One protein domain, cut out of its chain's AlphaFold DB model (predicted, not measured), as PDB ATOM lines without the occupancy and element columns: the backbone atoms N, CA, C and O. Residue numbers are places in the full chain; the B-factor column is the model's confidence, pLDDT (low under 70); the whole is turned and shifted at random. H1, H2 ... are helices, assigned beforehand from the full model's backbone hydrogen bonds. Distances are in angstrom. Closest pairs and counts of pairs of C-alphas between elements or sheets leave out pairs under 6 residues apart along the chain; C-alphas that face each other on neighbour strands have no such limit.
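AT A GLANCE: This is residues 2 to 20 and 73 to 109 of the 109 residues of the protein "Disulfide bond formation protein DsbD" of Thermoplasmata archaeon (UniProt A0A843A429). Look first for one long helix, H3, with the shorter H2 side by side with it and running the same way. The tiny helix H1 sits near the beginning of H3, and the long unnamed stretch of residues 73 to 89 runs back beside H3 to its first residue. The printed part has 56 residues with three named helices, H1, H2 and H3 in chain order, and no named strand; the class is all helix. The whole is compact, with a radius of gyration of the C-alphas of 11.5 A, and spans 32 by 22 by 16 A.

HOW THE PARTS SIT: Start from H3, residues 90 to 107. H2, residues 9 to 18, touches it; their closest C-alphas are those of Val 11 and Lys 94, 6.1 A apart. The two run the same way at a shallow tilt of 17 degrees. H1, residues 2 to 5, is close to H3 but not clearly touching, with the closest C-alphas, those of Val 5 and Val 90, 5.4 A apart. H1 is also close to H2 but not clearly touching; the closest C-alphas, those of Val 5 and Val 11, are 7.2 A apart. In H2 and H3 every O i to N i+4 pair is within hydrogen-bond range, while H1 is too short for such a pair; its one O i to N i+3 pair is within range.

IN THESE COORDINATES: Find C-alpha 90 at (39.081, 24.295, 9.333); from there H3 runs 26.2 A to C-alpha 107 at (62.370, 34.461, 15.617). H2 begins at C-alpha 9, at (34.613, 31.960, 14.785), and measures 14.0 A to C-alpha 18. H1 measures 5.4 A from C-alpha 2 to C-alpha 5.

THE WHOLE: The C-alphas of Ala 3 and Pro 109, the two farthest apart, are 34.0 A from each other. Residues 21 to 72 are not printed, and C-alphas 20 and 73 stand 10.3 A apart across this cut, which lies in the link from H2 to H3. The link from H1 to H2 is tight. Mean pLDDT of the printed part is 94.4; look at residue 109 for the one value under 70.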
ATOM      1  N   GLU A   2      37.720  31.133   1.817       79.56
ATOM      2  CA  GLU A   2      37.277  32.223   2.708       79.56
ATOM      3  C   GLU A   2      35.858  32.036   3.254       79.56
ATOM      4  O   GLU A   2      35.694  31.866   4.454       79.56
ATOM      5  N   ALA A   3      34.841  31.913   2.397       81.31
ATOM      6  CA  ALA A   3      33.453  31.786   2.856       81.31
ATOM      7  C   ALA A   3      33.160  30.559   3.747       81.31
ATOM      8  O   ALA A   3      32.158  30.557   4.450       81.31
ATOM      9  N   ARG A   4      33.995  29.508   3.704       87.88
ATOM     10  CA  ARG A   4      33.786  28.258   4.461       87.88
ATOM     11  C   ARG A   4      34.708  28.129   5.672       87.88
ATOM     12  O   ARG A   4      34.301  27.578   6.686       87.88
ATOM     13  N   VAL A   5      35.959  28.563   5.537       94.94
ATOM     14  CA  VAL A   5      36.987  28.419   6.577       94.94
ATOM     15  C   VAL A   5      37.069  29.676   7.425       94.94
ATOM     16  O   VAL A   5      37.105  29.579   8.644       94.94
ATOM     17  N   TRP A   6      37.039  30.859   6.807       94.12
ATOM     18  CA  TRP A   6      37.077  32.115   7.554       94.12
ATOM     19  C   TRP A   6      35.740  32.442   8.208       94.12
ATOM     20  O   TRP A   6      35.692  33.343   9.021       94.12
ATOM     21  N   SER A   7      34.649  31.741   7.906       93.00
ATOM     22  CA  SER A   7      33.407  31.888   8.671       93.00
ATOM     23  C   SER A   7      33.469  31.219  10.050       93.00
ATOM     24  O   SER A   7      32.595  31.467  10.878       93.00
ATOM     25  N   ASP A   8      34.458  30.352  10.305       97.62
ATOM     26  CA  ASP A   8      34.646  29.732  11.616       97.62
ATOM     27  C   ASP A   8      35.055  30.801  12.655       97.62
ATOM     28  O   ASP A   8      36.033  31.529  12.438       97.62
ATOM     29  N   PRO A   9      34.344  30.915  13.795       97.62
ATOM     30  CA  PRO A   9      34.613  31.960  14.785       97.62
ATOM     31  C   PRO A   9      36.035  31.933  15.356       97.62
ATOM     32  O   PRO A   9      36.608  32.987  15.637       97.62
ATOM     33  N   GLU A  10      36.626  30.747  15.503       98.00
ATOM     34  CA  GLU A  10      37.970  30.581  16.055       98.00
ATOM     35  C   GLU A  10      39.061  30.933  15.037       98.00
ATOM     36  O   GLU A  10      40.125  31.424  15.432       98.00
ATOM     37  N   VAL A  11      38.800  30.743  13.741       97.62
ATOM     38  CA  VAL A  11      39.647  31.272  12.660       97.62
ATOM     39  C   VAL A  11      39.576  32.801  12.633       97.62
ATOM     40  O   VAL A  11      40.620  33.452  12.648       97.62
ATOM     41  N   LEU A  12      38.373  33.389  12.674       96.56
ATOM     42  CA  LEU A  12      38.206  34.852  12.677       96.56
ATOM     43  C   LEU A  12      38.907  35.516  13.851       96.56
ATOM     44  O   LEU A  12      39.568  36.537  13.670       96.56
ATOM     45  N   ARG A  13      38.761  34.945  15.050       98.06
ATOM     46  CA  ARG A  13      39.416  35.460  16.251       98.06
ATOM     47  C   ARG A  13      40.935  35.467  16.081       98.06
ATOM     48  O   ARG A  13      41.562  36.491  16.312       98.06
ATOM     49  N   ARG A  14      41.528  34.370  15.592       98.19
ATOM     50  CA  ARG A  14      42.978  34.294  15.337       98.19
ATOM     51  C   ARG A  14      43.446  35.327  14.326       98.19
ATOM     52  O   ARG A  14      44.424  36.011  14.605       98.19
ATOM     53  N   LEU A  15      42.757  35.421  13.187       97.19
ATOM     54  CA  LEU A  15      43.078  36.372  12.125       97.19
ATOM     55  C   LEU A  15      43.012  37.815  12.633       97.19
ATOM     56  O   LEU A  15      43.933  38.581  12.385       97.19
ATOM     57  N   ARG A  16      41.963  38.166  13.386       97.19
ATOM     58  CA  ARG A  16      41.782  39.506  13.960       97.19
ATOM     59  C   ARG A  16      42.846  39.849  14.998       97.19
ATOM     60  O   ARG A  16      43.357  40.962  14.989       97.19
ATOM     61  N   ASP A  17      43.129  38.920  15.906       97.94
ATOM     62  CA  ASP A  17      43.926  39.217  17.095       97.94
ATOM     63  C   ASP A  17      45.436  39.123  16.823       97.94
ATOM     64  O   ASP A  17      46.218  39.798  17.487       97.94
ATOM     65  N   ASN A  18      45.860  38.284  15.865       97.69
ATOM     66  CA  ASN A  18      47.278  37.948  15.677       97.69
ATOM     67  C   ASN A  18      47.861  38.328  14.309       97.69
ATOM     68  O   ASN A  18      49.076  38.232  14.143       97.69
ATOM     69  N   PHE A  19      47.043  38.720  13.327       97.75
ATOM     70  CA  PHE A  19      47.514  38.934  11.958       97.75
ATOM     71  C   PHE A  19      47.100  40.292  11.394       97.75
ATOM     72  O   PHE A  19      46.019  40.810  11.658       97.75
ATOM     73  N   VAL A  20      47.960  40.831  10.530       97.06
ATOM     74  CA  VAL A  20      47.594  41.871   9.567       97.06
ATOM     75  C   VAL A  20      47.363  41.181   8.230       97.06
ATOM     76  O   VAL A  20      48.250  40.499   7.721       97.06
ATOM     77  N   THR A  73      54.129  35.508   6.761       96.19
ATOM     78  CA  THR A  73      55.500  36.004   6.625       96.19
ATOM     79  C   THR A  73      56.003  36.739   7.862       96.19
ATOM     80  O   THR A  73      55.220  37.243   8.661       96.19
ATOM     81  N   ASP A  74      57.326  36.850   7.986       94.38
ATOM     82  CA  ASP A  74      57.967  37.822   8.876       94.38
ATOM     83  C   ASP A  74      57.860  39.265   8.330       94.38
ATOM     84  O   ASP A  74      57.323  39.509   7.244       94.38
ATOM     85  N   TYR A  75      58.436  40.232   9.056       93.25
ATOM     86  CA  TYR A  75      58.498  41.642   8.643       93.25
ATOM     87  C   TYR A  75      59.257  41.893   7.328       93.25
ATOM     88  O   TYR A  75      59.165  42.979   6.762       93.25
ATOM     89  N   LYS A  76      60.035  40.918   6.846       91.31
ATOM     90  CA  LYS A  76      60.811  40.991   5.598       91.31
ATOM     91  C   LYS A  76      60.118  40.249   4.450       91.31
ATOM     92  O   LYS A  76      60.645  40.189   3.336       91.31
ATOM     93  N   GLY A  77      58.932  39.688   4.691       89.62
ATOM     94  CA  GLY A  77      58.183  38.935   3.696       89.62
ATOM     95  C   GLY A  77      58.783  37.557   3.396       89.62
ATOM     96  O   GLY A  77      58.603  37.071   2.275       89.62
ATOM     97  N   ASN A  78      59.529  36.960   4.335       92.25
ATOM     98  CA  ASN A  78      59.955  35.562   4.250       92.25
ATOM     99  C   ASN A  78      58.866  34.665   4.852       92.25
ATOM    100  O   ASN A  78      58.411  34.964   5.959       92.25
ATOM    101  N   PRO A  79      58.469  33.565   4.188       94.88
ATOM    102  CA  PRO A  79      57.530  32.603   4.755       94.88
ATOM    103  C   PRO A  79      57.992  32.074   6.110       94.88
ATOM    104  O   PRO A  79      59.152  31.687   6.274       94.88
ATOM    105  N   LEU A  80      57.075  32.037   7.073       96.62
ATOM    106  CA  LEU A  80      57.333  31.436   8.377       96.62
ATOM    107  C   LEU A  80      57.090  29.933   8.348       96.62
ATOM    108  O   LEU A  80      57.931  29.188   8.835       96.62
ATOM    109  N   ASN A  81      56.004  29.500   7.715       97.38
ATOM    110  CA  ASN A  81      55.673  28.102   7.472       97.38
ATOM    111  C   ASN A  81      55.338  27.870   5.990       97.38
ATOM    112  O   ASN A  81      55.504  28.750   5.138       97.38
ATOM    113  N   LYS A  82      54.921  26.646   5.655       96.19
ATOM    114  CA  LYS A  82      54.613  26.262   4.275       96.19
ATOM    115  C   LYS A  82      53.421  27.082   3.745       96.19
ATOM    116  O   LYS A  82      52.375  27.052   4.387       96.19
ATOM    117  N   PRO A  83      53.530  27.747   2.577       96.56
ATOM    118  CA  PRO A  83      52.390  28.385   1.921       96.56
ATOM    119  C   PRO A  83      51.194  27.440   1.770       96.56
ATOM    120  O   PRO A  83      51.355  26.263   1.431       96.56
ATOM    121  N   MET A  84      49.998  27.966   2.009       96.19
ATOM    122  CA  MET A  84      48.752  27.212   2.029       96.19
ATOM    123  C   MET A  84      47.938  27.527   0.763       96.19
ATOM    124  O   MET A  84      47.471  28.657   0.611       96.19
ATOM    125  N   PRO A  85      47.744  26.565  -0.159       93.94
ATOM    126  CA  PRO A  85      46.785  26.707  -1.254       93.94
ATOM    127  C   PRO A  85      45.351  26.544  -0.720       93.94
ATOM    128  O   PRO A  85      45.112  26.514   0.486       93.94
ATOM    129  N   THR A  86      44.362  26.378  -1.600       92.56
ATOM    130  CA  THR A  86      42.996  26.074  -1.144       92.56
ATOM    131  C   THR A  86      42.935  24.772  -0.335       92.56
ATOM    132  O   THR A  86      43.056  23.675  -0.867       92.56
ATOM    133  N   ASN A  87      42.652  24.920   0.952       93.12
ATOM    134  CA  ASN A  87      42.301  23.900   1.920       93.12
ATOM    135  C   ASN A  87      40.939  24.245   2.557       93.12
ATOM    136  O   ASN A  87      40.708  25.374   2.980       93.12
ATOM    137  N   LEU A  88      40.000  23.300   2.588       94.19
ATOM    138  CA  LEU A  88      38.667  23.508   3.177       94.19
ATOM    139  C   LEU A  88      38.535  22.904   4.584       94.19
ATOM    140  O   LEU A  88      37.446  22.943   5.157       94.19
ATOM    141  N   ASN A  89      39.618  22.341   5.127       96.50
ATOM    142  CA  ASN A  89      39.673  21.804   6.477       96.50
ATOM    143  C   ASN A  89      39.988  22.922   7.483       96.50
ATOM    144  O   ASN A  89      41.084  23.480   7.511       96.50
ATOM    145  N   VAL A  90      39.005  23.230   8.327       96.69
ATOM    146  CA  VAL A  90      39.081  24.295   9.333       96.69
ATOM    147  C   VAL A  90      40.173  24.027  10.372       96.69
ATOM    148  O   VAL A  90      40.907  24.943  10.735       96.69
ATOM    149  N   GLU A  91      40.322  22.784  10.827       97.44
ATOM    150  CA  GLU A  91      41.288  22.442  11.877       97.44
ATOM    151  C   GLU A  91      42.730  22.481  11.365       97.44
ATOM    152  O   GLU A  91      43.633  22.920  12.077       97.44
ATOM    153  N   GLU A  92      42.960  22.089  10.110       97.62
ATOM    154  CA  GLU A  92      44.271  22.259   9.473       97.62
ATOM    155  C   GLU A  92      44.624  23.738   9.304       97.62
ATOM    156  O   GLU A  92      45.766  24.127   9.544       97.62
ATOM    157  N   TYR A  93      43.643  24.580   8.962       97.62
ATOM    158  CA  TYR A  93      43.861  26.018   8.844       97.62
ATOM    159  C   TYR A  93      44.183  26.667  10.197       97.62
ATOM    160  O   TYR A  93      45.122  27.453  10.283       97.62
ATOM    161  N   LYS A  94      43.472  26.296  11.274       98.06
ATOM    162  CA  LYS A  94      43.775  26.763  12.641       98.06
ATOM    163  C   LYS A  94      45.202  26.405  13.054       98.06
ATOM    164  O   LYS A  94      45.938  27.284  13.486       98.06
ATOM    165  N   LYS A  95      45.612  25.148  12.847       98.38
ATOM    166  CA  LYS A  95      46.981  24.692  13.148       98.38
ATOM    167  C   LYS A  95      48.031  25.466  12.359       98.38
ATOM    168  O   LYS A  95      49.053  25.840  12.917       98.38
ATOM    169  N   TRP A  96      47.766  25.728  11.082       98.44
ATOM    170  CA  TRP A  96      48.664  26.504  10.232       98.44
ATOM    171  C   TRP A  96      48.806  27.964  10.693       98.44
ATOM    172  O   TRP A  96      49.907  28.512  10.652       98.44
ATOM    173  N   LEU A  97      47.724  28.590  11.170       98.38
ATOM    174  CA  LEU A  97      47.788  29.920  11.788       98.38
ATOM    175  C   LEU A  97      48.604  29.889  13.088       98.38
ATOM    176  O   LEU A  97      49.499  30.716  13.267       98.38
ATOM    177  N   ASP A  98      48.317  28.933  13.974       98.44
ATOM    178  CA  ASP A  98      48.971  28.822  15.282       98.44
ATOM    179  C   ASP A  98      50.489  28.574  15.119       98.44
ATOM    180  O   ASP A  98      51.296  29.296  15.708       98.44
ATOM    181  N   GLU A  99      50.889  27.671  14.214       98.44
ATOM    182  CA  GLU A  99      52.296  27.426  13.849       98.44
ATOM    183  C   GLU A  99      52.989  28.705  13.348       98.44
ATOM    184  O   GLU A  99      54.116  29.012  13.744       98.44
ATOM    185  N   GLY A 100      52.320  29.484  12.492       98.12
ATOM    186  CA  GLY A 100      52.869  30.737  11.976       98.12
ATOM    187  C   GLY A 100      53.164  31.756  13.081       98.12
ATOM    188  O   GLY A 100      54.225  32.385  13.069       98.12
ATOM    189  N   VAL A 101      52.270  31.886  14.067       97.88
ATOM    190  CA  VAL A 101      52.459  32.778  15.226       97.88
ATOM    191  C   VAL A 101      53.599  32.293  16.124       97.88
ATOM    192  O   VAL A 101      54.405  33.104  16.585       97.88
ATOM    193  N   GLU A 102      53.696  30.989  16.375       97.75
ATOM    194  CA  GLU A 102      54.782  30.403  17.173       97.75
ATOM    195  C   GLU A 102      56.154  30.627  16.518       97.75
ATOM    196  O   GLU A 102      57.102  31.101  17.158       97.75
ATOM    197  N   LEU A 103      56.255  30.373  15.210       97.56
ATOM    198  CA  LEU A 103      57.476  30.610  14.438       97.56
ATOM    199  C   LEU A 103      57.840  32.097  14.373       97.56
ATOM    200  O   LEU A 103      59.023  32.440  14.390       97.56
ATOM    201  N   PHE A 104      56.850  32.988  14.346       96.81
ATOM    202  CA  PHE A 104      57.094  34.424  14.399       96.81
ATOM    203  C   PHE A 104      57.719  34.861  15.726       96.81
ATOM    204  O   PHE A 104      58.747  35.540  15.724       96.81
ATOM    205  N   LYS A 105      57.120  34.437  16.848       95.25
ATOM    206  CA  LYS A 105      57.566  34.781  18.206       95.25
ATOM    207  C   LYS A 105      58.942  34.202  18.523       95.25
ATOM    208  O   LYS A 105      59.769  34.877  19.114       95.25
ATOM    209  N   SER A 106      59.227  32.975  18.087       93.69
ATOM    210  CA  SER A 106      60.549  32.362  18.306       93.69
ATOM    211  C   SER A 106      61.685  33.078  17.562       93.69
ATOM    212  O   SER A 106      62.817  33.095  18.040       93.69
ATOM    213  N   LYS A 107      61.395  33.688  16.406       86.50
ATOM    214  CA  LYS A 107      62.370  34.461  15.617       86.50
ATOM    215  C   LYS A 107      62.467  35.933  16.035       86.50
ATOM    216  O   LYS A 107      63.424  36.594  15.643       86.50
ATOM    217  N   ASN A 108      61.493  36.431  16.797       78.69
ATOM    218  CA  ASN A 108      61.399  37.814  17.268       78.69
ATOM    219  C   ASN A 108      60.952  37.810  18.746       78.69
ATOM    220  O   ASN A 108      59.768  38.047  19.007       78.69
ATOM    221  N   PRO A 109      61.855  37.452  19.680       59.34
ATOM    222  CA  PRO A 109      61.542  37.359  21.105       59.34
ATOM    223  C   PRO A 109      61.223  38.716  21.744       59.34
ATOM    224  O   PRO A 109      61.759  39.746  21.270       59.34
TER     225      PRO A 109